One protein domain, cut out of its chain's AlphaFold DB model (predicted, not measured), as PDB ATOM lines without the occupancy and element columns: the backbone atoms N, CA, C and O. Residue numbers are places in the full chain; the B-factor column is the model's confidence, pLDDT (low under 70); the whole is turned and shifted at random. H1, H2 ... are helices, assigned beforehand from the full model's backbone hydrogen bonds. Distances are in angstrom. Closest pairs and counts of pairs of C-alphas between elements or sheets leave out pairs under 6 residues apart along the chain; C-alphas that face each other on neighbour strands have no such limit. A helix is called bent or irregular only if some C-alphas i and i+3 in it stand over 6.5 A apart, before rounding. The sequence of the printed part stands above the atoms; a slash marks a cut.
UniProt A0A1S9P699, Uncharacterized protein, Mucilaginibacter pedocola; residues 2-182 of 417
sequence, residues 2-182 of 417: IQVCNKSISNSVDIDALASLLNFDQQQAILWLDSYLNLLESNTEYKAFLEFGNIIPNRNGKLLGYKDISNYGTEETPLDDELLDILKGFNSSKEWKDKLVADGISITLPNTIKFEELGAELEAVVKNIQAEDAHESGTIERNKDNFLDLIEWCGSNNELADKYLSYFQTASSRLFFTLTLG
ATOM      1  N   ILE A   2     168.220  86.078 185.454       90.88
ATOM      2  CA  ILE A   2     167.895  86.795 184.196       90.88
ATOM      3  C   ILE A   2     168.852  87.959 183.883       90.88
ATOM      4  O   ILE A   2     169.418  88.015 182.800       90.88
ATOM      5  N   GLN A   3     169.138  88.837 184.850       91.19
ATOM      6  CA  GLN A   3     170.097  89.940 184.653       91.19
ATOM      7  C   GLN A   3     171.510  89.472 184.265       91.19
ATOM      8  O   GLN A   3     172.216  90.171 183.544       91.19
ATOM      9  N   VAL A   4     171.937  88.296 184.740       92.56
ATOM     10  CA  VAL A   4     173.242  87.711 184.388       92.56
ATOM     11  C   VAL A   4     173.208  87.176 182.955       92.56
ATOM     12  O   VAL A   4     174.166  87.392 182.212       92.56
ATOM     13  N   CYS A   5     172.097  86.554 182.547       93.56
ATOM     14  CA  CYS A   5     171.875  86.137 181.162       93.56
ATOM     15  C   CYS A   5     171.882  87.344 180.217       93.56
ATOM     16  O   CYS A   5     172.699  87.379 179.303       93.56
ATOM     17  N   ASN A   6     171.089  88.384 180.499       95.94
ATOM     18  CA  ASN A   6     171.069  89.615 179.699       95.94
ATOM     19  C   ASN A   6     172.445  90.273 179.599       95.94
ATOM     20  O   ASN A   6     172.827  90.738 178.532       95.94
ATOM     21  N   LYS A   7     173.218  90.296 180.692       95.12
ATOM     22  CA  LYS A   7     174.585  90.830 180.667       95.12
ATOM     23  C   LYS A   7     175.502  90.002 179.762       95.12
ATOM     24  O   LYS A   7     176.336  90.572 179.071       95.12
ATOM     25  N   SER A   8     175.342  88.681 179.749       94.62
ATOM     26  CA  SER A   8     176.124  87.785 178.887       94.62
ATOM     27  C   SER A   8     175.761  87.967 177.410       94.62
ATOM     28  O   SER A   8     176.656  88.088 176.578       94.62
ATOM     29  N   ILE A   9     174.464  88.090 177.101       96.25
ATOM     30  CA  ILE A   9     173.973  88.413 175.753       96.25
ATOM     31  C   ILE A   9     174.509  89.783 175.322       96.25
ATOM     32  O   ILE A   9     175.178  89.891 174.303       96.25
ATOM     33  N   SER A  10     174.327  90.814 176.148       95.38
ATOM     34  CA  SER A  10     174.765  92.178 175.837       95.38
ATOM     35  C   SER A  10     176.278  92.314 175.664       95.38
ATOM     36  O   SER A  10     176.718  93.161 174.891       95.38
ATOM     37  N   ASN A  11     177.076  91.489 176.346       96.12
ATOM     38  CA  ASN A  11     178.527  91.441 176.163       96.12
ATOM     39  C   ASN A  11     178.949  90.797 174.834       96.12
ATOM     40  O   ASN A  11     180.099  90.962 174.440       96.12
ATOM     41  N   SER A  12     178.050  90.070 174.166       95.56
ATOM     42  CA  SER A  12     178.318  89.487 172.849       95.56
ATOM     43  C   SER A  12     178.304  90.553 171.750       95.56
ATOM     44  O   SER A  12     178.974  90.379 170.751       95.56
ATOM     45  N   VAL A  13     177.654  91.707 171.958       93.62
ATOM     46  CA  VAL A  13     177.573  92.847 171.011       93.62
ATOM     47  C   VAL A  13     176.746  92.568 169.747       93.62
ATOM     48  O   VAL A  13     175.946  93.423 169.364       93.62
ATOM     49  N   ASP A  14     176.881  91.397 169.133       96.62
ATOM     50  CA  ASP A  14     176.150  90.965 167.940       96.62
ATOM     51  C   ASP A  14     175.754  89.475 168.000       96.62
ATOM     52  O   ASP A  14     176.109  88.737 168.927       96.62
ATOM     53  N   ILE A  15     174.947  89.053 167.024       96.31
ATOM     54  CA  ILE A  15     174.436  87.686 166.906       96.31
ATOM     55  C   ILE A  15     175.543  86.680 166.600       96.31
ATOM     56  O   ILE A  15     175.462  85.556 167.089       96.31
ATOM     57  N   ASP A  16     176.583  87.047 165.858       96.44
ATOM     58  CA  ASP A  16     177.650  86.110 165.488       96.44
ATOM     59  C   ASP A  16     178.505  85.741 166.708       96.44
ATOM     60  O   ASP A  16     178.848  84.574 166.939       96.44
ATOM     61  N   ALA A  17     178.798  86.727 167.554       96.69
ATOM     62  CA  ALA A  17     179.441  86.517 168.838       96.69
ATOM     63  C   ALA A  17     178.540  85.749 169.816       96.69
ATOM     64  O   ALA A  17     179.034  84.887 170.549       96.69
ATOM     65  N   LEU A  18     177.223  86.000 169.809       96.88
ATOM     66  CA  LEU A  18     176.271  85.229 170.613       96.88
ATOM     67  C   LEU A  18     176.212  83.764 170.153       96.88
ATOM     68  O   LEU A  18     176.260  82.856 170.982       96.88
ATOM     69  N   ALA A  19     176.166  83.525 168.844       97.06
ATOM     70  CA  ALA A  19     176.193  82.195 168.247       97.06
ATOM     71  C   ALA A  19     177.472  81.446 168.647       97.06
ATOM     72  O   ALA A  19     177.410  80.305 169.107       97.06
ATOM     73  N   SER A  20     178.618  82.131 168.599       96.69
ATOM     74  CA  SER A  20     179.909  81.595 169.049       96.69
ATOM     75  C   SER A  20     179.906  81.230 170.537       96.69
ATOM     76  O   SER A  20     180.406  80.171 170.914       96.69
ATOM     77  N   LEU A  21     179.317  82.075 171.392       95.75
ATOM     78  CA  LEU A  21     179.185  81.820 172.830       95.75
ATOM     79  C   LEU A  21     178.305  80.593 173.124       95.75
ATOM     80  O   LEU A  21     178.594  79.836 174.052       95.75
ATOM     81  N   LEU A  22     177.237  80.407 172.348       95.19
ATOM     82  CA  LEU A  22     176.282  79.305 172.495       95.19
ATOM     83  C   LEU A  22     176.712  78.023 171.767       95.19
ATOM     84  O   LEU A  22     176.090  76.980 171.959       95.19
ATOM     85  N   ASN A  23     177.780  78.089 170.964       96.44
ATOM     86  CA  ASN A  23     178.192  77.036 170.035       96.44
ATOM     87  C   ASN A  23     177.055  76.636 169.069       96.44
ATOM     88  O   ASN A  23     176.794  75.452 168.842       96.44
ATOM     89  N   PHE A  24     176.371  77.652 168.541       96.88
ATOM     90  CA  PHE A  24     175.282  77.578 167.567       96.88
ATOM     91  C   PHE A  24     175.714  78.191 166.233       96.88
ATOM     92  O   PHE A  24     176.677  78.955 166.172       96.88
ATOM     93  N   ASP A  25     174.982  77.880 165.163       96.19
ATOM     94  CA  ASP A  25     174.991  78.728 163.970       96.19
ATOM     95  C   ASP A  25     174.128  79.993 164.175       96.19
ATOM     96  O   ASP A  25     173.443  80.157 165.190       96.19
ATOM     97  N   GLN A  26     174.177  80.916 163.213       93.38
ATOM     98  CA  GLN A  26     173.500  82.210 163.310       93.38
ATOM     99  C   GLN A  26     171.971  82.076 163.423       93.38
ATOM    100  O   GLN A  26     171.344  82.758 164.232       93.38
ATOM    101  N   GLN A  27     171.361  81.168 162.651       94.81
ATOM    102  CA  GLN A  27     169.910  80.956 162.677       94.81
ATOM    103  C   GLN A  27     169.469  80.317 163.993       94.81
ATOM    104  O   GLN A  27     168.478  80.736 164.590       94.81
ATOM    105  N   GLN A  28     170.225  79.336 164.482       96.88
ATOM    106  CA  GLN A  28     170.008  78.719 165.786       96.88
ATOM    107  C   GLN A  28     170.117  79.743 166.919       96.88
ATOM    108  O   GLN A  28     169.312  79.708 167.851       96.88
ATOM    109  N   ALA A  29     171.070  80.675 166.837       96.62
ATOM    110  CA  ALA A  29     171.206  81.756 167.807       96.62
ATOM    111  C   ALA A  29     170.004  82.709 167.789       96.62
ATOM    112  O   ALA A  29     169.510  83.061 168.860       96.62
ATOM    113  N   ILE A  30     169.489  83.067 166.607       96.62
ATOM    114  CA  ILE A  30     168.269  83.880 166.464       96.62
ATOM    115  C   ILE A  30     167.060  83.157 167.064       96.62
ATOM    116  O   ILE A  30     166.373  83.737 167.895       96.62
ATOM    117  N   LEU A  31     166.831  81.883 166.726       96.75
ATOM    118  CA  LEU A  31     165.704  81.097 167.256       96.75
ATOM    119  C   LEU A  31     165.762  80.934 168.780       96.75
ATOM    120  O   LEU A  31     164.744  80.998 169.477       96.75
ATOM    121  N   TRP A  32     166.964  80.710 169.314       97.38
ATOM    122  CA  TRP A  32     167.175  80.647 170.754       97.38
ATOM    123  C   TRP A  32     166.892  81.995 171.417       97.38
ATOM    124  O   TRP A  32     166.222  82.046 172.450       97.38
ATOM    125  N   LEU A  33     167.383  83.083 170.818       97.31
ATOM    126  CA  LEU A  33     167.202  84.426 171.345       97.31
ATOM    127  C   LEU A  33     165.733  84.842 171.291       97.31
ATOM    128  O   LEU A  33     165.228  85.366 172.276       97.31
ATOM    129  N   ASP A  34     165.025  84.526 170.212       97.81
ATOM    130  CA  ASP A  34     163.583  84.718 170.100       97.81
ATOM    131  C   ASP A  34     162.826  83.979 171.215       97.81
ATOM    132  O   ASP A  34     162.038  84.576 171.950       97.81
ATOM    133  N   SER A  35     163.141  82.699 171.438       96.88
ATOM    134  CA  SER A  35     162.540  81.905 172.521       96.88
ATOM    135  C   SER A  35     162.791  82.532 173.900       96.88
ATOM    136  O   SER A  35     161.905  82.559 174.758       96.88
ATOM    137  N   TYR A  36     164.001  83.052 174.120       96.88
ATOM    138  CA  TYR A  36     164.371  83.741 175.353       96.88
ATOM    139  C   TYR A  36     163.610  85.061 175.529       96.88
ATOM    140  O   TYR A  36     163.081  85.328 176.608       96.88
ATOM    141  N   LEU A  37     163.520  85.875 174.480       97.19
ATOM    142  CA  LEU A  37     162.823  87.157 174.508       97.19
ATOM    143  C   LEU A  37     161.312  86.967 174.725       97.19
ATOM    144  O   LEU A  37     160.735  87.647 175.575       97.19
ATOM    145  N   ASN A  38     160.690  85.981 174.073       96.25
ATOM    146  CA  ASN A  38     159.284  85.620 174.286       96.25
ATOM    147  C   ASN A  38     159.009  85.118 175.716       96.25
ATOM    148  O   ASN A  38     157.960  85.414 176.296       96.25
ATOM    149  N   LEU A  39     159.951  84.393 176.333       95.44
ATOM    150  CA  LEU A  39     159.847  84.006 177.747       95.44
ATOM    151  C   LEU A  39     159.813  85.237 178.667       95.44
ATOM    152  O   LEU A  39     159.066  85.251 179.648       95.44
ATOM    153  N   LEU A  40     160.614  86.264 178.364       95.56
ATOM    154  CA  LEU A  40     160.592  87.519 179.112       95.56
ATOM    155  C   LEU A  40     159.293  88.294 178.864       95.56
ATOM    156  O   LEU A  40     158.711  88.810 179.813       95.56
ATOM    157  N   GLU A  41     158.819  88.362 177.619       94.94
ATOM    158  CA  GLU A  41     157.614  89.113 177.254       94.94
ATOM    159  C   GLU A  41     156.327  88.519 177.845       94.94
ATOM    160  O   GLU A  41     155.477  89.258 178.352       94.94
ATOM    161  N   SER A  42     156.188  87.191 177.796       92.38
ATOM    162  CA  SER A  42     154.985  86.466 178.233       92.38
ATOM    163  C   SER A  42     154.811  86.404 179.754       92.38
ATOM    164  O   SER A  42     153.718  86.104 180.238       92.38
ATOM    165  N   ASN A  43     155.856  86.720 180.526       92.62
ATOM    166  CA  ASN A  43     155.823  86.709 181.983       92.62
ATOM    167  C   ASN A  43     155.828  88.138 182.551       92.62
ATOM    168  O   ASN A  43     156.802  88.878 182.417       92.62
ATOM    169  N   THR A  44     154.761  88.516 183.258       90.44
ATOM    170  CA  THR A  44     154.597  89.860 183.842       90.44
ATOM    171  C   THR A  44     155.693  90.240 184.837       90.44
ATOM    172  O   THR A  44     156.039  91.418 184.920       90.44
ATOM    173  N   GLU A  45     156.275  89.277 185.556       91.81
ATOM    174  CA  GLU A  45     157.399  89.519 186.467       91.81
ATOM    175  C   GLU A  45     158.712  89.758 185.714       91.81
ATOM    176  O   GLU A  45     159.603  90.440 186.226       91.81
ATOM    177  N   TYR A  46     158.854  89.201 184.504       92.00
ATOM    178  CA  TYR A  46     160.106  89.239 183.744       92.00
ATOM    179  C   TYR A  46     160.129  90.266 182.620       92.00
ATOM    180  O   TYR A  46     161.212  90.658 182.186       92.00
ATOM    181  N   LYS A  47     158.966  90.768 182.207       92.44
ATOM    182  CA  LYS A  47     158.826  91.725 181.108       92.44
ATOM    183  C   LYS A  47     159.700  92.969 181.265       92.44
ATOM    184  O   LYS A  47     160.281  93.442 180.294       92.44
ATOM    185  N   ALA A  48     159.872  93.462 182.494       92.88
ATOM    186  CA  ALA A  48     160.738  94.609 182.779       92.88
ATOM    187  C   ALA A  48     162.224  94.362 182.436       92.88
ATOM    188  O   ALA A  48     162.966  95.316 182.214       92.88
ATOM    189  N   PHE A  49     162.673  93.103 182.363       94.69
ATOM    190  CA  PHE A  49     164.047  92.772 181.980       94.69
ATOM    191  C   PHE A  49     164.305  92.876 180.477       94.69
ATOM    192  O   PHE A  49     165.474  92.875 180.097       94.69
ATOM    193  N   LEU A  50     163.285  93.032 179.626       93.88
ATOM    194  CA  LEU A  50     163.507  93.378 178.215       93.88
ATOM    195  C   LEU A  50     164.252  94.716 178.082       93.88
ATOM    196  O   LEU A  50     165.090  94.875 177.203       93.88
ATOM    197  N   GLU A  51     164.026  95.649 179.012       93.31
ATOM    198  CA  GLU A  51     164.720  96.942 179.041       93.31
ATOM    199  C   GLU A  51     166.152  96.862 179.603       93.31
ATOM    200  O   GLU A  51     166.856  97.872 179.651       93.31
ATOM    201  N   PHE A  52     166.601  95.689 180.063       93.25
ATOM    202  CA  PHE A  52     167.898  95.541 180.717       93.25
ATOM    203  C   PHE A  52     168.973  95.016 179.757       93.25
ATOM    204  O   PHE A  52     169.136  93.805 179.599       93.25
ATOM    205  N   GLY A  53     169.768  95.939 179.214       92.12
ATOM    206  CA  GLY A  53     170.910  95.651 178.339       92.12
ATOM    207  C   GLY A  53     170.556  95.646 176.853       92.12
ATOM    208  O   GLY A  53     169.398  95.802 176.474       92.12
ATOM    209  N   ASN A  54     171.574  95.458 176.014       96.75
ATOM    210  CA  ASN A  54     171.405  95.360 174.570       96.75
ATOM    211  C   ASN A  54     171.246  93.888 174.198       96.75
ATOM    212  O   ASN A  54     172.235  93.164 174.136       96.75
ATOM    213  N   ILE A  55     170.009  93.425 174.039       96.69
ATOM    214  CA  ILE A  55     169.704  91.992 173.902       96.69
ATOM    215  C   ILE A  55     168.831  91.660 172.695       96.69
ATOM    216  O   ILE A  55     168.503  90.495 172.498       96.69
ATOM    217  N   ILE A  56     168.443  92.659 171.903       97.06
ATOM    218  CA  ILE A  56     167.530  92.481 170.774       97.06
ATOM    219  C   ILE A  56     168.308  92.760 169.495       97.06
ATOM    220  O   ILE A  56     168.870  93.849 169.369       97.06
ATOM    221  N   PRO A  57     168.387  91.810 168.560       97.06
ATOM    222  CA  PRO A  57     169.169  92.000 167.356       97.06
ATOM    223  C   PRO A  57     168.419  92.881 166.364       97.06
ATOM    224  O   PRO A  57     167.208  92.746 166.188       97.06
ATOM    225  N   ASN A  58     169.152  93.763 165.693       95.62
ATOM    226  CA  ASN A  58     168.672  94.430 164.493       95.62
ATOM    227  C   ASN A  58     168.914  93.575 163.240       95.62
ATOM    228  O   ASN A  58     169.567  92.532 163.307       95.62
ATOM    229  N   ARG A  59     168.427  94.025 162.081       92.44
ATOM    230  CA  ARG A  59     168.576  93.301 160.803       92.44
ATOM    231  C   ARG A  59     170.023  93.130 160.323       92.44
ATOM    232  O   ARG A  59     170.285  92.264 159.501       92.44
ATOM    233  N   ASN A  60     170.964  93.891 160.883       92.31
ATOM    234  CA  ASN A  60     172.405  93.725 160.663       92.31
ATOM    235  C   ASN A  60     173.078  92.839 161.736       92.31
ATOM    236  O   ASN A  60     174.303  92.757 161.790       92.31
ATOM    237  N   GLY A  61     172.301  92.205 162.619       94.12
ATOM    238  CA  GLY A  61     172.778  91.296 163.662       94.12
ATOM    239  C   GLY A  61     173.324  91.981 164.919       94.12
ATOM    240  O   GLY A  61     173.703  91.294 165.864       94.12
ATOM    241  N   LYS A  62     173.347  93.314 164.991       96.62
ATOM    242  CA  LYS A  62     173.826  94.050 166.168       96.62
ATOM    243  C   LYS A  62     172.780  94.031 167.276       96.62
ATOM    244  O   LYS A  62     171.612  94.326 167.033       96.62
ATOM    245  N   LEU A  63     173.203  93.760 168.506       96.69
ATOM    246  CA  LEU A  63     172.321  93.774 169.668       96.69
ATOM    247  C   LEU A  63     172.094  95.210 170.161       96.69
ATOM    248  O   LEU A  63     173.039  95.965 170.411       96.69
ATOM    249  N   LEU A  64     170.825  95.568 170.340       96.50
ATOM    250  CA  LEU A  64     170.337  96.875 170.770       96.50
ATOM    251  C   LEU A  64     169.401  96.752 171.977       96.50
ATOM    252  O   LEU A  64     168.931  95.666 172.334       96.50
ATOM    253  N   GLY A  65     169.172  97.886 172.638       95.19
ATOM    254  CA  GLY A  65     168.229  97.998 173.742       95.19
ATOM    255  C   GLY A  65     166.782  98.069 173.255       95.19
ATOM    256  O   GLY A  65     166.497  98.600 172.186       95.19
ATOM    257  N   TYR A  66     165.848  97.598 174.082       94.50
ATOM    258  CA  TYR A  66     164.408  97.529 173.779       94.50
ATOM    259  C   TYR A  66     163.750  98.848 173.352       94.50
ATOM    260  O   TYR A  66     162.762  98.835 172.627       94.50
ATOM    261  N   LYS A  67     164.290  99.993 173.781       93.31
ATOM    262  CA  LYS A  67     163.774 101.324 173.410       93.31
ATOM    263  C   LYS A  67     164.429 101.910 172.158       93.31
ATOM    264  O   LYS A  67     163.897 102.869 171.607       93.31
ATOM    265  N   ASP A  68     165.549 101.340 171.724       93.62
ATOM    266  CA  ASP A  68     166.371 101.846 170.620       93.62
ATOM    267  C   ASP A  68     166.114 101.097 169.304       93.62
ATOM    268  O   ASP A  68     166.750 101.385 168.289       93.62
ATOM    269  N   ILE A  69     165.189 100.135 169.320       95.31
ATOM    270  CA  ILE A  69     164.845  99.270 168.197       95.31
ATOM    271  C   ILE A  69     163.331  99.251 167.972       95.31
ATOM    272  O   ILE A  69     162.545  99.392 168.912       95.31
ATOM    273  N   SER A  70     162.929  99.093 166.713       95.25
ATOM    274  CA  SER A  70     161.537  99.138 166.273       95.25
ATOM    275  C   SER A  70     161.141  97.866 165.530       95.25
ATOM    276  O   SER A  70     161.949  97.260 164.824       95.25
ATOM    277  N   ASN A  71     159.862  97.510 165.630       94.00
ATOM    278  CA  ASN A  71     159.229  96.558 164.719       94.00
ATOM    279  C   ASN A  71     159.131  97.152 163.300       94.00
ATOM    280  O   ASN A  71     159.253  98.370 163.118       94.00
ATOM    281  N   TYR A  72     158.893  96.299 162.302       91.38
ATOM    282  CA  TYR A  72     158.821  96.671 160.887       91.38
ATOM    283  C   TYR A  72     157.465  96.301 160.270       91.38
ATOM    284  O   TYR A  72     157.097  95.134 160.207       91.38
ATOM    285  N   GLY A  73     156.743  97.295 159.756       88.56
ATOM    286  CA  GLY A  73     155.513  97.097 158.987       88.56
ATOM    287  C   GLY A  73     154.347  96.530 159.802       88.56
ATOM    288  O   GLY A  73     154.346  96.564 161.034       88.56
ATOM    289  N   THR A  74     153.327  96.043 159.098       85.75
ATOM    290  CA  THR A  74     152.225  95.247 159.667       85.75
ATOM    291  C   THR A  74     152.155  93.881 158.985       85.75
ATOM    292  O   THR A  74     152.884  93.636 158.027       85.75
ATOM    293  N   GLU A  75     151.285  92.981 159.456       82.31
ATOM    294  CA  GLU A  75     151.057  91.698 158.772       82.31
ATOM    295  C   GLU A  75     150.543  91.901 157.337       82.31
ATOM    296  O   GLU A  75     150.910  91.153 156.434       82.31
ATOM    297  N   GLU A  76     149.718  92.926 157.111       83.44
ATOM    298  CA  GLU A  76     149.172  93.254 155.793       83.44
ATOM    299  C   GLU A  76     150.167  94.007 154.903       83.44
ATOM    300  O   GLU A  76     150.121  93.867 153.681       83.44
ATOM    301  N   THR A  77     151.045  94.819 155.497       85.44
ATOM    302  CA  THR A  77     152.068  95.598 154.788       85.44
ATOM    303  C   THR A  77     153.422  95.503 155.500       85.44
ATOM    304  O   THR A  77     153.853  96.456 156.166       85.44
ATOM    305  N   PRO A  78     154.121  94.357 155.387       88.94
ATOM    306  CA  PRO A  78     155.485  94.241 155.887       88.94
ATOM    307  C   PRO A  78     156.391  95.240 155.159       88.94
ATOM    308  O   PRO A  78     156.139  95.593 154.004       88.94
ATOM    309  N   LEU A  79     157.443  95.720 155.829       90.81
ATOM    310  CA  LEU A  79     158.444  96.538 155.140       90.81
ATOM    311  C   LEU A  79     159.189  95.694 154.109       90.81
ATOM    312  O   LEU A  79     159.553  94.550 154.376       90.81
ATOM    313  N   ASP A  80     159.413  96.298 152.951       90.75
ATOM    314  CA  ASP A  80     160.091  95.687 151.819       90.75
ATOM    315  C   ASP A  80     161.604  95.948 151.912       90.75
ATOM    316  O   ASP A  80     162.042  97.101 151.991       90.75
ATOM    317  N   ASP A  81     162.403  94.878 151.940       90.75
ATOM    318  CA  ASP A  81     163.860  94.971 152.084       90.75
ATOM    319  C   ASP A  81     164.548  95.611 150.875       90.75
ATOM    320  O   ASP A  81     165.557  96.296 151.057       90.75
ATOM    321  N   GLU A  82     163.993  95.439 149.674       94.31
ATOM    322  CA  GLU A  82     164.493  96.059 148.447       94.31
ATOM    323  C   GLU A  82     164.311  97.578 148.523       94.31
ATOM    324  O   GLU A  82     165.255  98.332 148.287       94.31
ATOM    325  N   LEU A  83     163.146  98.054 148.976       94.44
ATOM    326  CA  LEU A  83     162.922  99.486 149.198       94.44
ATOM    327  C   LEU A  83     163.818 100.081 150.289       94.44
ATOM    328  O   LEU A  83     164.239 101.236 150.172       94.44
ATOM    329  N   LEU A  84     164.113  99.325 151.352       94.56
ATOM    330  CA  LEU A  84     165.055  99.758 152.389       94.56
ATOM    331  C   LEU A  84     166.473  99.915 151.818       94.56
ATOM    332  O   LEU A  84     167.154 100.899 152.124       94.56
ATOM    333  N   ASP A  85     166.901  98.986 150.962       94.88
ATOM    334  CA  ASP A  85     168.198  99.054 150.287       94.88
ATOM    335  C   ASP A  85     168.258 100.207 149.274       94.88
ATOM    336  O   ASP A  85     169.243 100.948 149.255       94.88
ATOM    337  N   ILE A  86     167.181 100.445 148.518       96.00
ATOM    338  CA  ILE A  86     167.059 101.597 147.612       96.00
ATOM    339  C   ILE A  86     167.142 102.919 148.394       96.00
ATOM    340  O   ILE A  86     167.876 103.831 148.001       96.00
ATOM    341  N   LEU A  87     166.441 103.040 149.531       95.69
ATOM    342  CA  LEU A  87     166.494 104.237 150.382       95.69
ATOM    343  C   LEU A  87     167.922 104.519 150.865       95.69
ATOM    344  O   LEU A  87     168.396 105.658 150.786       95.69
ATOM    345  N   LYS A  88     168.622 103.483 151.336       95.00
ATOM    346  CA  LYS A  88     170.033 103.568 151.728       95.00
ATOM    347  C   LYS A  88     170.923 103.954 150.545       95.00
ATOM    348  O   LYS A  88     171.854 104.742 150.720       95.00
ATOM    349  N   GLY A  89     170.636 103.421 149.359       94.44
ATOM    350  CA  GLY A  89     171.324 103.746 148.115       94.44
ATOM    351  C   GLY A  89     171.261 105.238 147.795       94.44
ATOM    352  O   GLY A  89     172.288 105.840 147.477       94.44
ATOM    353  N   PHE A  90     170.089 105.861 147.952       93.69
ATOM    354  CA  PHE A  90     169.941 107.310 147.794       93.69
ATOM    355  C   PHE A  90     170.584 108.117 148.928       93.69
ATOM    356  O   PHE A  90     171.105 109.209 148.700       93.69
ATOM    357  N   ASN A  91     170.525 107.621 150.166       91.19
ATOM    358  CA  ASN A  91     171.100 108.300 151.318       91.19
ATOM    359  C   ASN A  91     171.634 107.304 152.353       91.19
ATOM    360  O   ASN A  91     170.890 106.777 153.178       91.19
ATOM    361  N   SER A  92     172.958 107.144 152.397       88.62
ATOM    362  CA  SER A  92     173.629 106.219 153.323       88.62
ATOM    363  C   SER A  92     173.396 106.520 154.811       88.62
ATOM    364  O   SER A  92     173.533 105.625 155.639       88.62
ATOM    365  N   SER A  93     172.999 107.748 155.174       88.12
ATOM    366  CA  SER A  93     172.617 108.085 156.557       88.12
ATOM    367  C   SER A  93     171.232 107.556 156.960       88.12
ATOM    368  O   SER A  93     170.880 107.580 158.140       88.12
ATOM    369  N   LYS A  94     170.447 107.067 155.992       88.94
ATOM    370  CA  LYS A  94     169.113 106.480 156.162       88.94
ATOM    371  C   LYS A  94     169.171 104.948 156.133       88.94
ATOM    372  O   LYS A  94     168.278 104.307 155.599       88.94
ATOM    373  N   GLU A  95     170.189 104.359 156.757       91.19
ATOM    374  CA  GLU A  95     170.229 102.917 157.011       91.19
ATOM    375  C   GLU A  95     169.174 102.544 158.064       91.19
ATOM    376  O   GLU A  95     169.370 102.701 159.271       91.19
ATOM    377  N   TRP A  96     168.003 102.119 157.599       92.94
ATOM    378  CA  TRP A  96     166.892 101.756 158.474       92.94
ATOM    379  C   TRP A  96     167.070 100.361 159.071       92.94
ATOM    380  O   TRP A  96     166.615 100.149 160.195       92.94
ATOM    381  N   LYS A  97     167.800  99.444 158.414       92.94
ATOM    382  CA  LYS A  97     168.065  98.092 158.945       92.94
ATOM    383  C   LYS A  97     168.804  98.135 160.285       92.94
ATOM    384  O   LYS A  97     168.649  97.233 161.105       92.94
ATOM    385  N   ASP A  98     169.504  99.235 160.574       92.19
ATOM    386  CA  ASP A  98     170.143  99.467 161.869       92.19
ATOM    387  C   ASP A  98     169.163  99.662 163.031       92.19
ATOM    388  O   ASP A  98     169.548  99.458 164.182       92.19
ATOM    389  N   LYS A  99     167.916 100.056 162.757       92.44
ATOM    390  CA  LYS A  99     166.890 100.368 163.767       92.44
ATOM    391  C   LYS A  99     165.735  99.372 163.785       92.44
ATOM    392  O   LYS A  99     164.886  99.455 164.669       92.44
ATOM    393  N   LEU A 100     165.680  98.471 162.812       95.00
ATOM    394  CA  LEU A 100     164.629  97.469 162.690       95.00
ATOM    395  C   LEU A 100     165.073  96.166 163.337       95.00
ATOM    396  O   LEU A 100     166.212  95.741 163.151       95.00
ATOM    397  N   VAL A 101     164.164  95.533 164.071       95.00
ATOM    398  CA  VAL A 101     164.381  94.207 164.649       95.00
ATOM    399  C   VAL A 101     164.682  93.167 163.569       95.00
ATOM    400  O   VAL A 101     164.145  93.242 162.463       95.00
ATOM    401  N   ALA A 102     165.588  92.239 163.883       94.12
ATOM    402  CA  ALA A 102     165.986  91.161 162.986       94.12
ATOM    403  C   ALA A 102     164.807  90.256 162.617       94.12
ATOM    404  O   ALA A 102     163.905  90.029 163.427       94.12
ATOM    405  N   ASP A 103     164.874  89.672 161.421       90.94
ATOM    406  CA  ASP A 103     163.916  88.656 161.004       90.94
ATOM    407  C   ASP A 103     163.968  87.436 161.935       90.94
ATOM    408  O   ASP A 103     165.038  86.963 162.324       90.94
ATOM    409  N   GLY A 104     162.790  86.920 162.296       90.56
ATOM    410  CA  GLY A 104     162.646  85.773 163.196       90.56
ATOM    411  C   GLY A 104     162.540  86.115 164.686       90.56
ATOM    412  O   GLY A 104     162.441  85.193 165.487       90.56
ATOM    413  N   ILE A 105     162.530  87.398 165.058       94.69
ATOM    414  CA  ILE A 105     162.251  87.855 166.427       94.69
ATOM    415  C   ILE A 105     160.799  88.341 166.514       94.69
ATOM    416  O   ILE A 105     160.415  89.256 165.791       94.69
ATOM    417  N   SER A 106     159.995  87.754 167.402       92.12
ATOM    418  CA  SER A 106     158.536  87.940 167.433       92.12
ATOM    419  C   SER A 106     158.003  88.767 168.607       92.12
ATOM    420  O   SER A 106     156.796  88.768 168.845       92.12
ATOM    421  N   ILE A 107     158.868  89.446 169.362       93.12
ATOM    422  CA  ILE A 107     158.428  90.252 170.509       93.12
ATOM    423  C   ILE A 107     157.790  91.582 170.096       93.12
ATOM    424  O   ILE A 107     158.144  92.196 169.087       93.12
ATOM    425  N   THR A 108     156.878  92.094 170.920       91.25
ATOM    426  CA  THR A 108     156.281  93.416 170.708       91.25
ATOM    427  C   THR A 108     157.243  94.509 171.163       91.25
ATOM    428  O   THR A 108     157.590  94.583 172.340       91.25
ATOM    429  N   LEU A 109     157.634  95.407 170.257       92.94
ATOM    430  CA  LEU A 109     158.475  96.564 170.569       92.94
ATOM    431  C   LEU A 109     157.641  97.842 170.777       92.94
ATOM    432  O   LEU A 109     156.512  97.928 170.290       92.94
ATOM    433  N   PRO A 110     158.171  98.869 171.477       89.75
ATOM    434  CA  PRO A 110     157.434 100.110 171.749       89.75
ATOM    435  C   PRO A 110     157.053 100.898 170.496       89.75
ATOM    436  O   PRO A 110     156.055 101.615 170.499       89.75
ATOM    437  N   ASN A 111     157.869 100.782 169.449       92.31
ATOM    438  CA  ASN A 111     157.722 101.514 168.201       92.31
ATOM    439  C   ASN A 111     157.639 100.532 167.033       92.31
ATOM    440  O   ASN A 111     158.272  99.477 167.037       92.31
ATOM    441  N   THR A 112     156.865 100.890 166.015       93.19
ATOM    442  CA  THR A 112     156.770 100.154 164.751       93.19
ATOM    443  C   THR A 112     156.891 101.159 163.624       93.19
ATOM    444  O   THR A 112     156.101 102.099 163.578       93.19
ATOM    445  N   ILE A 113     157.879 100.966 162.754       93.44
ATOM    446  CA  ILE A 113     158.048 101.790 161.557       93.44
ATOM    447  C   ILE A 113     157.148 101.215 160.470       93.44
ATOM    448  O   ILE A 113     157.266 100.036 160.132       93.44
ATOM    449  N   LYS A 114     156.235 102.028 159.943       93.44
ATOM    450  CA  LYS A 114     155.233 101.584 158.968       93.44
ATOM    451  C   LYS A 114     155.678 101.795 157.525       93.44
ATOM    452  O   LYS A 114     156.536 102.629 157.238       93.44
ATOM    453  N   PHE A 115     155.033 101.082 156.603       93.94
ATOM    454  CA  PHE A 115     155.282 101.229 155.167       93.94
ATOM    455  C   PHE A 115     155.001 102.657 154.676       93.94
ATOM    456  O   PHE A 115     155.753 103.194 153.866       93.94
ATOM    457  N   GLU A 116     153.974 103.314 155.226       93.56
ATOM    458  CA  GLU A 116     153.667 104.726 154.971       93.56
ATOM    459  C   GLU A 116     154.879 105.640 155.206       93.56
ATOM    460  O   GLU A 116     155.104 106.583 154.449       93.56
ATOM    461  N   GLU A 117     155.653 105.373 156.262       94.31
ATOM    462  CA  GLU A 117     156.824 106.172 156.624       94.31
ATOM    463  C   GLU A 117     157.970 105.932 155.639       94.31
ATOM    464  O   GLU A 117     158.631 106.888 155.234       94.31
ATOM    465  N   LEU A 118     158.173 104.678 155.213       94.38
ATOM    466  CA  LEU A 118     159.170 104.321 154.198       94.38
ATOM    467  C   LEU A 118     158.867 105.005 152.859       94.38
ATOM    468  O   LEU A 118     159.743 105.652 152.284       94.38
ATOM    469  N   GLY A 119     157.614 104.923 152.399       94.31
ATOM    470  CA  GLY A 119     157.171 105.582 151.169       94.31
ATOM    471  C   GLY A 119     157.339 107.103 151.227       94.31
ATOM    472  O   GLY A 119     157.910 107.704 150.317       94.31
ATOM    473  N   ALA A 120     156.928 107.732 152.334       94.94
ATOM    474  CA  ALA A 120     157.071 109.175 152.520       94.94
ATOM    475  C   ALA A 120     158.539 109.636 152.533       94.94
ATOM    476  O   ALA A 120     158.862 110.684 151.966       94.94
ATOM    477  N   GLU A 121     159.435 108.867 153.159       95.19
ATOM    478  CA  GLU A 121     160.865 109.174 153.189       95.19
ATOM    479  C   GLU A 121     161.501 109.026 151.798       95.19
ATOM    480  O   GLU A 121     162.220 109.927 151.364       95.19
ATOM    481  N   LEU A 122     161.187 107.955 151.061       95.69
ATOM    482  CA  LEU A 122     161.633 107.770 149.676       95.69
ATOM    483  C   LEU A 122     161.164 108.918 148.776       95.69
ATOM    484  O   LEU A 122     161.971 109.502 148.050       95.69
ATOM    485  N   GLU A 123     159.889 109.311 148.861       94.81
ATOM    486  CA  GLU A 123     159.388 110.461 148.105       94.81
ATOM    487  C   GLU A 123     160.135 111.753 148.453       94.81
ATOM    488  O   GLU A 123     160.430 112.554 147.562       94.81
ATOM    489  N   ALA A 124     160.425 111.986 149.734       95.25
ATOM    490  CA  ALA A 124     161.145 113.173 150.179       95.25
ATOM    491  C   ALA A 124     162.580 113.196 149.635       95.25
ATOM    492  O   ALA A 124     163.023 114.220 149.114       95.25
ATOM    493  N   VAL A 125     163.284 112.065 149.701       94.31
ATOM    494  CA  VAL A 125     164.647 111.928 149.175       94.31
ATOM    495  C   VAL A 125     164.672 112.152 147.664       94.31
ATOM    496  O   VAL A 125     165.483 112.942 147.179       94.31
ATOM    497  N   VAL A 126     163.734 111.561 146.920       92.81
ATOM    498  CA  VAL A 126     163.626 111.779 145.473       92.81
ATOM    499  C   VAL A 126     163.350 113.246 145.138       92.81
ATOM    500  O   VAL A 126     164.015 113.808 144.266       92.81
ATOM    501  N   LYS A 127     162.400 113.890 145.831       92.81
ATOM    502  CA  LYS A 127     162.086 115.317 145.629       92.81
ATOM    503  C   LYS A 127     163.310 116.195 145.883       92.81
ATOM    504  O   LYS A 127     163.565 117.109 145.102       92.81
ATOM    505  N   ASN A 128     164.082 115.895 146.928       92.50
ATOM    506  CA  ASN A 128     165.314 116.617 147.240       92.50
ATOM    507  C   ASN A 128     166.357 116.447 146.132       92.50
ATOM    508  O   ASN A 128     166.863 117.448 145.638       92.50
ATOM    509  N   ILE A 129     166.603 115.220 145.662       91.69
ATOM    510  CA  ILE A 129     167.555 114.954 144.570       91.69
ATOM    511  C   ILE A 129     167.143 115.671 143.279       91.69
ATOM    512  O   ILE A 129     167.980 116.244 142.585       91.69
ATOM    513  N   GLN A 130     165.850 115.676 142.947       88.81
ATOM    514  CA  GLN A 130     165.342 116.385 141.770       88.81
ATOM    515  C   GLN A 130     165.466 117.909 141.902       88.81
ATOM    516  O   GLN A 130     165.757 118.585 140.915       88.81
ATOM    517  N   ALA A 131     165.244 118.455 143.100       89.44
ATOM    518  CA  ALA A 131     165.442 119.874 143.374       89.44
ATOM    519  C   ALA A 131     166.931 120.256 143.320       89.44
ATOM    520  O   ALA A 131     167.278 121.282 142.741       89.44
ATOM    521  N   GLU A 132     167.813 119.415 143.863       89.81
ATOM    522  CA  GLU A 132     169.264 119.586 143.787       89.81
ATOM    523  C   GLU A 132     169.759 119.541 142.342       89.81
ATOM    524  O   GLU A 132     170.529 120.410 141.955       89.81
ATOM    525  N   ASP A 133     169.268 118.619 141.507       86.69
ATOM    526  CA  ASP A 133     169.661 118.531 140.092       86.69
ATOM    527  C   ASP A 133     169.290 119.785 139.280       86.69
ATOM    528  O   ASP A 133     170.001 120.163 138.347       86.69
ATOM    529  N   ALA A 134     168.222 120.489 139.676       83.62
ATOM    530  CA  ALA A 134     167.848 121.772 139.079       83.62
ATOM    531  C   ALA A 134     168.857 122.900 139.384       83.62
ATOM    532  O   ALA A 134     168.913 123.888 138.647       83.62
ATOM    533  N   HIS A 135     169.650 122.762 140.451       81.50
ATOM    534  CA  HIS A 135     170.686 123.715 140.861       81.50
ATOM    535  C   HIS A 135     172.107 123.240 140.507       81.50
ATOM    536  O   HIS A 135     172.942 124.051 140.101       81.50
ATOM    537  N   GLU A 136     172.373 121.939 140.617       81.69
ATOM    538  CA  GLU A 136     173.625 121.250 140.302       81.69
ATOM    539  C   GLU A 136     173.339 120.081 139.348       81.69
ATOM    540  O   GLU A 136     173.007 118.965 139.760       81.69
ATOM    541  N   SER A 137     173.495 120.345 138.049       79.88
ATOM    542  CA  SER A 137     173.241 119.355 137.003       79.88
ATOM    543  C   SER A 137     174.123 118.113 137.167       79.88
ATOM    544  O   SER A 137     175.343 118.220 137.305       79.88
ATOM    545  N   GLY A 138     173.504 116.932 137.103       81.31
ATOM    546  CA  GLY A 138     174.177 115.632 137.178       81.31
ATOM    547  C   GLY A 138     173.918 114.872 138.481       81.31
ATOM    548  O   GLY A 138     174.367 113.736 138.620       81.31
ATOM    549  N   THR A 139     173.164 115.446 139.418       86.38
ATOM    550  CA  THR A 139     172.766 114.796 140.675       86.38
ATOM    551  C   THR A 139     171.819 113.621 140.437       86.38
ATOM    552  O   THR A 139     171.964 112.585 141.090       86.38
ATOM    553  N   ILE A 140     170.924 113.720 139.448       87.88
ATOM    554  CA  ILE A 140     170.076 112.593 139.028       87.88
ATOM    555  C   ILE A 140     170.923 111.456 138.433       87.88
ATOM    556  O   ILE A 140     170.722 110.301 138.795       87.88
ATOM    557  N   GLU A 141     171.909 111.761 137.579       85.12
ATOM    558  CA  GLU A 141     172.767 110.732 136.964       85.12
ATOM    559  C   GLU A 141     173.674 110.048 138.003       85.12
ATOM    560  O   GLU A 141     173.903 108.846 137.915       85.12
ATOM    561  N   ARG A 142     174.144 110.775 139.030       88.69
ATOM    562  CA  ARG A 142     174.902 110.184 140.152       88.69
ATOM    563  C   ARG A 142     174.101 109.143 140.941       88.69
ATOM    564  O   ARG A 142     174.701 108.243 141.512       88.69
ATOM    565  N   ASN A 143     172.774 109.265 140.958       90.94
ATOM    566  CA  ASN A 143     171.850 108.355 141.643       90.94
ATOM    567  C   ASN A 143     171.111 107.424 140.669       90.94
ATOM    568  O   ASN A 143     170.044 106.905 140.993       90.94
ATOM    569  N   LYS A 144     171.643 107.247 139.456       89.62
ATOM    570  CA  LYS A 144     170.973 106.537 138.367       89.62
ATOM    571  C   LYS A 144     170.513 105.137 138.732       89.62
ATOM    572  O   LYS A 144     169.357 104.827 138.471       89.62
ATOM    573  N   ASP A 145     171.403 104.321 139.284       91.12
ATOM    574  CA  ASP A 145     171.102 102.914 139.554       91.12
ATOM    575  C   ASP A 145     169.960 102.818 140.577       91.12
ATOM    576  O   ASP A 145     168.929 102.237 140.270       91.12
ATOM    577  N   ASN A 146     170.030 103.583 141.675       94.50
ATOM    578  CA  ASN A 146     168.947 103.673 142.666       94.50
ATOM    579  C   ASN A 146     167.603 104.128 142.062       94.50
ATOM    580  O   ASN A 146     166.537 103.672 142.471       94.50
ATOM    581  N   PHE A 147     167.624 105.054 141.094       94.62
ATOM    582  CA  PHE A 147     166.409 105.464 140.388       94.62
ATOM    583  C   PHE A 147     165.854 104.364 139.485       94.62
ATOM    584  O   PHE A 147     164.635 104.240 139.395       94.62
ATOM    585  N   LEU A 148     166.715 103.614 138.793       91.81
ATOM    586  CA  LEU A 148     166.296 102.500 137.946       91.81
ATOM    587  C   LEU A 148     165.723 101.361 138.791       91.81
ATOM    588  O   LEU A 148     164.641 100.885 138.455       91.81
ATOM    589  N   ASP A 149     166.361 101.035 139.914       95.00
ATOM    590  CA  ASP A 149     165.873 100.043 140.876       95.00
ATOM    591  C   ASP A 149     164.494 100.455 141.423       95.00
ATOM    592  O   ASP A 149     163.551  99.669 141.415       95.00
ATOM    593  N   LEU A 150     164.305 101.734 141.785       95.81
ATOM    594  CA  LEU A 150     162.997 102.224 142.239       95.81
ATOM    595  C   LEU A 150     161.927 102.187 141.130       95.81
ATOM    596  O   LEU A 150     160.758 101.925 141.412       95.81
ATOM    597  N   ILE A 151     162.295 102.455 139.870       93.94
ATOM    598  CA  ILE A 151     161.377 102.338 138.721       93.94
ATOM    599  C   ILE A 151     160.954 100.879 138.524       93.94
ATOM    600  O   ILE A 151     159.769 100.614 138.312       93.94
ATOM    601  N   GLU A 152     161.905  99.949 138.590       93.00
ATOM    602  CA  GLU A 152     161.654  98.516 138.451       93.00
ATOM    603  C   GLU A 152     160.763  97.990 139.582       93.00
ATOM    604  O   GLU A 152     159.758  97.319 139.313       93.00
ATOM    605  N   TRP A 153     161.047  98.389 140.826       94.81
ATOM    606  CA  TRP A 153     160.220  98.045 141.978       94.81
ATOM    607  C   TRP A 153     158.788  98.569 141.817       94.81
ATOM    608  O   TRP A 153     157.829  97.813 141.995       94.81
ATOM    609  N   CYS A 154     158.617  99.834 141.408       93.38
ATOM    610  CA  CYS A 154     157.296 100.415 141.149       93.38
ATOM    611  C   CYS A 154     156.526  99.656 140.061       93.38
ATOM    612  O   CYS A 154     155.330  99.424 140.221       93.38
ATOM    613  N   GLY A 155     157.197  99.254 138.977       88.81
ATOM    614  CA  GLY A 155     156.574  98.495 137.890       88.81
ATOM    615  C   GLY A 155     156.132  97.089 138.305       88.81
ATOM    616  O   GLY A 155     155.113  96.595 137.815       88.81
ATOM    617  N   SER A 156     156.868  96.469 139.229       92.19
ATOM    618  CA  SER A 156     156.555  95.145 139.779       92.19
ATOM    619  C   SER A 156     155.477  95.192 140.871       92.19
ATOM    620  O   SER A 156     154.721  94.235 141.023       92.19
ATOM    621  N   ASN A 157     155.347  96.320 141.583       92.38
ATOM    622  CA  ASN A 157     154.478  96.491 142.752       92.38
ATOM    623  C   ASN A 157     153.459  97.640 142.589       92.38
ATOM    624  O   ASN A 157     153.291  98.466 143.489       92.38
ATOM    625  N   ASN A 158     152.761  97.690 141.446       88.81
ATOM    626  CA  ASN A 158     151.912  98.827 141.048       88.81
ATOM    627  C   ASN A 158     150.919  99.304 142.128       88.81
ATOM    628  O   ASN A 158     150.834 100.500 142.374       88.81
ATOM    629  N   GLU A 159     150.199  98.402 142.810       91.12
ATOM    630  CA  GLU A 159     149.195  98.803 143.816       91.12
ATOM    631  C   GLU A 159     149.814  99.509 145.036       91.12
ATOM    632  O   GLU A 159     149.269 100.495 145.541       91.12
ATOM    633  N   LEU A 160     150.963  99.022 145.516       91.38
ATOM    634  CA  LEU A 160     151.683  99.636 146.635       91.38
ATOM    635  C   LEU A 160     152.360 100.938 146.203       91.38
ATOM    636  O   LEU A 160     152.340 101.914 146.954       91.38
ATOM    637  N   ALA A 161     152.917 100.966 144.990       92.56
ATOM    638  CA  ALA A 161     153.503 102.162 144.404       92.56
ATOM    639  C   ALA A 161     152.460 103.284 144.261       92.56
ATOM    640  O   ALA A 161     152.706 104.393 144.740       92.56
ATOM    641  N   ASP A 162     151.270 102.977 143.733       91.81
ATOM    642  CA  ASP A 162     150.168 103.939 143.576       91.81
ATOM    643  C   ASP A 162     149.758 104.542 144.922       91.81
ATOM    644  O   ASP A 162     149.445 105.731 145.027       91.81
ATOM    645  N   LYS A 163     149.770 103.722 145.976       93.38
ATOM    646  CA  LYS A 163     149.338 104.128 147.313       93.38
ATOM    647  C   LYS A 163     150.391 104.941 148.070       93.38
ATOM    648  O   LYS A 163     150.025 105.894 148.757       93.38
ATOM    649  N   TYR A 164     151.667 104.561 147.984       94.25
ATOM    650  CA  TYR A 164     152.722 105.066 148.876       94.25
ATOM    651  C   TYR A 164     153.839 105.861 148.180       94.25
ATOM    652  O   TYR A 164     154.585 106.559 148.863       94.25
ATOM    653  N   LEU A 165     153.943 105.788 146.849       94.69
ATOM    654  CA  LEU A 165     154.974 106.439 146.022       94.69
ATOM    655  C   LEU A 165     154.366 107.186 144.815       94.69
ATOM    656  O   LEU A 165     155.016 107.368 143.779       94.69
ATOM    657  N   SER A 166     153.115 107.637 144.943       91.81
ATOM    658  CA  SER A 166     152.322 108.252 143.867       91.81
ATOM    659  C   SER A 166     153.038 109.398 143.129       91.81
ATOM    660  O   SER A 166     152.930 109.536 141.901       91.81
ATOM    661  N   TYR A 167     153.816 110.216 143.850       91.19
ATOM    662  CA  TYR A 167     154.589 111.297 143.247       91.19
ATOM    663  C   TYR A 167     155.669 110.749 142.315       91.19
ATOM    664  O   TYR A 167     155.808 111.204 141.175       91.19
ATOM    665  N   PHE A 168     156.437 109.772 142.801       92.81
ATOM    666  CA  PHE A 168     157.524 109.183 142.032       92.81
ATOM    667  C   PHE A 168     156.994 108.478 140.793       92.81
ATOM    668  O   PHE A 168     157.525 108.673 139.702       92.81
ATOM    669  N   GLN A 169     155.900 107.737 140.934       89.69
ATOM    670  CA  GLN A 169     155.287 107.001 139.839       89.69
ATOM    671  C   GLN A 169     154.855 107.921 138.693       89.69
ATOM    672  O   GLN A 169     155.124 107.624 137.530       89.69
ATOM    673  N   THR A 170     154.323 109.105 139.009       88.25
ATOM    674  CA  THR A 170     153.998 110.132 138.002       88.25
ATOM    675  C   THR A 170     155.248 110.638 137.260       88.25
ATOM    676  O   THR A 170     155.187 110.978 136.077       88.25
ATOM    677  N   ALA A 171     156.403 110.688 137.931       86.25
ATOM    678  CA  ALA A 171     157.673 111.132 137.354       86.25
ATOM    679  C   ALA A 171     158.501 109.997 136.711       86.25
ATOM    680  O   ALA A 171     159.423 110.287 135.941       86.25
ATOM    681  N   SER A 172     158.179 108.737 137.008       88.12
ATOM    682  CA  SER A 172     158.987 107.547 136.714       88.12
ATOM    683  C   SER A 172     159.285 107.386 135.223       88.12
ATOM    684  O   SER A 172     160.449 107.307 134.844       88.12
ATOM    685  N   SER A 173     158.277 107.470 134.351       81.50
ATOM    686  CA  SER A 173     158.450 107.338 132.896       81.50
ATOM    687  C   SER A 173     159.378 108.404 132.315       81.50
ATOM    688  O   SER A 173     160.208 108.124 131.448       81.50
ATOM    689  N   ARG A 174     159.272 109.646 132.811       82.44
ATOM    690  CA  ARG A 174     160.155 110.740 132.388       82.44
ATOM    691  C   ARG A 174     161.582 110.500 132.869       82.44
ATOM    692  O   ARG A 174     162.514 110.697 132.095       82.44
ATOM    693  N   LEU A 175     161.753 110.093 134.126       84.50
ATOM    694  CA  LEU A 175     163.062 109.773 134.696       84.50
ATOM    695  C   LEU A 175     163.716 108.599 133.973       84.50
ATOM    696  O   LEU A 175     164.873 108.716 133.582       84.50
ATOM    697  N   PHE A 176     162.968 107.525 133.714       84.38
ATOM    698  CA  PHE A 176     163.431 106.377 132.947       84.38
ATOM    699  C   PHE A 176     163.972 106.823 131.593       84.38
ATOM    700  O   PHE A 176     165.115 106.521 131.254       84.38
ATOM    701  N   PHE A 177     163.197 107.619 130.849       78.38
ATOM    702  CA  PHE A 177     163.629 108.166 129.567       78.38
ATOM    703  C   PHE A 177     164.910 109.005 129.705       78.38
ATOM    704  O   PHE A 177     165.866 108.803 128.956       78.38
ATOM    705  N   THR A 178     164.980 109.916 130.677       77.00
ATOM    706  CA  THR A 178     166.173 110.748 130.897       77.00
ATOM    707  C   THR A 178     167.415 109.908 131.227       77.00
ATOM    708  O   THR A 178     168.464 110.120 130.621       77.00
ATOM    709  N   LEU A 179     167.295 108.929 132.124       80.25
ATOM    710  CA  LEU A 179     168.403 108.100 132.621       80.25
ATOM    711  C   LEU A 179     168.897 107.067 131.599       80.25
ATOM    712  O   LEU A 179     170.086 106.728 131.554       80.25
ATOM    713  N   THR A 180     167.995 106.545 130.768       71.88
ATOM    714  CA  THR A 180     168.327 105.501 129.785       71.88
ATOM    715  C   THR A 180     168.683 106.076 128.420       71.88
ATOM    716  O   THR A 180     169.581 105.556 127.750       71.88
ATOM    717  N   LEU A 181     168.027 107.169 128.021       69.31
ATOM    718  CA  LEU A 181     168.108 107.719 126.673       69.31
ATOM    719  C   LEU A 181     168.640 109.161 126.626       69.31
ATOM    720  O   LEU A 181     169.387 109.497 125.708       69.31
ATOM    721  N   GLY A 182     168.320 109.996 127.617       58.19
ATOM    722  CA  GLY A 182     168.613 111.437 127.612       58.19
ATOM    723  C   GLY A 182     170.096 111.818 127.498       58.19
ATOM    724  O   GLY A 182     170.413 112.812 126.850       58.19
TER     725      GLY A 182
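AT A GLANCE: This is residues 2 to 182 of the 417 residues of an uncharacterized protein of Mucilaginibacter pedocola (UniProt A0A1S9P699). Two groups of helices sit at the opposite ends of a long rod, H1 to H4 at one end and H5 to H10 at the other, and between them runs a middle of loops. The loops are residues 52 to 80, which cross from the first group to H5, and residues 91 to 114, which fold back from H5 toward the first group and return to H6. The printed part has 181 residues with ten named helices, H1 to H10 in order along the chain, and no named strand, the class being all helix. The whole is loose, with a radius of gyration of the C-alphas of 19.8 A and spans of 61 by 29 by 27 A.

HOW THE PARTS SIT: H1, residues 2 to 12, and H2, residues 15 to 22, only just touch, with 3 pairs of C-alphas within 8 A, and only at the corner; the closest are Ser 12 and Leu 18, 5.2 A. H3, residues 26 to 42, touches H2 about perpendicular at 86 degrees, C-alphas of Ala 19 and Ala 29 being closest at 5.0 A. H4, residues 47 to 51, touches H3, with C-alphas 41 and 47 closest at 4.8 A. H1 to H4 are apart from H5, residues 81 to 90, and H6, residues 115 to 135. H6 is the hub and touches four helices. It touches H5 at a shallow tilt of 25 degrees, the same way, with C-alphas 87 and 122 closest at 6.1 A. It touches H7, residues 139 to 142, closest at C-alphas 133 and 139, 4.9 A. H8, residues 144 to 156, touches H5 at a shallow tilt of 28 degrees, opposite ways, closest at C-alphas 86 and 146, 5.7 A. H9, residues 158 to 164, touches H6 about perpendicular at 84 degrees, closest at C-alphas 119 and 164, 5.0 A. H10, residues 166 to 182, touches H8 at a steep tilt of 53 degrees, opposite ways, closest at C-alphas 151 and 172, 6.1 A. H10 and H6 only just touch, with 3 pairs of C-alphas within 8 A, closest at C-alphas 123 and 168, 6.5 A. The helix packing is mostly crossed, only just, with 2 of 6 tilted pairs shallow. Every O i to N i+4 pair is within hydrogen-bond range in H1, H2, H3, H5, H8 and H9; it is 16 of 17 in H6, 11 of 13 in H10 and 0 of 1 in H4, where 2 of 2 O i to N i+3 pairs are within range, and H7 is too short for such a pair.

IN THESE COORDINATES: H1 begins at C-alpha 2, (167.895, 86.795, 184.196), and spans 15.6 A. H3 spans 24.2 A, H5 14.4 A and H8 18.4 A. H6, the longest, runs 30.8 A from C-alpha 115 at (155.282, 101.229, 155.167). H10 spans 23.2 A, ends at C-alpha 182, (168.613, 111.437, 127.612), and is irregular, with C-alphas 170 and 173 7.3 A apart and a kink of 41 degrees near residue 173.

THE WHOLE: The C-alphas of Glu 45 and Gly 182 are the two farthest apart, 63.8 A. The printed part has no cut. The links H4 to H5, 29 residues, and H5 to H6, 24 residues, are long, and the others are tight. Residues 56 to 57 pair antiparallel with 63 to 64, and 71 to 72 parallel with 112 to 113. The mean pLDDT of the printed part is 91.9, and residues 181 to 182 are under 70.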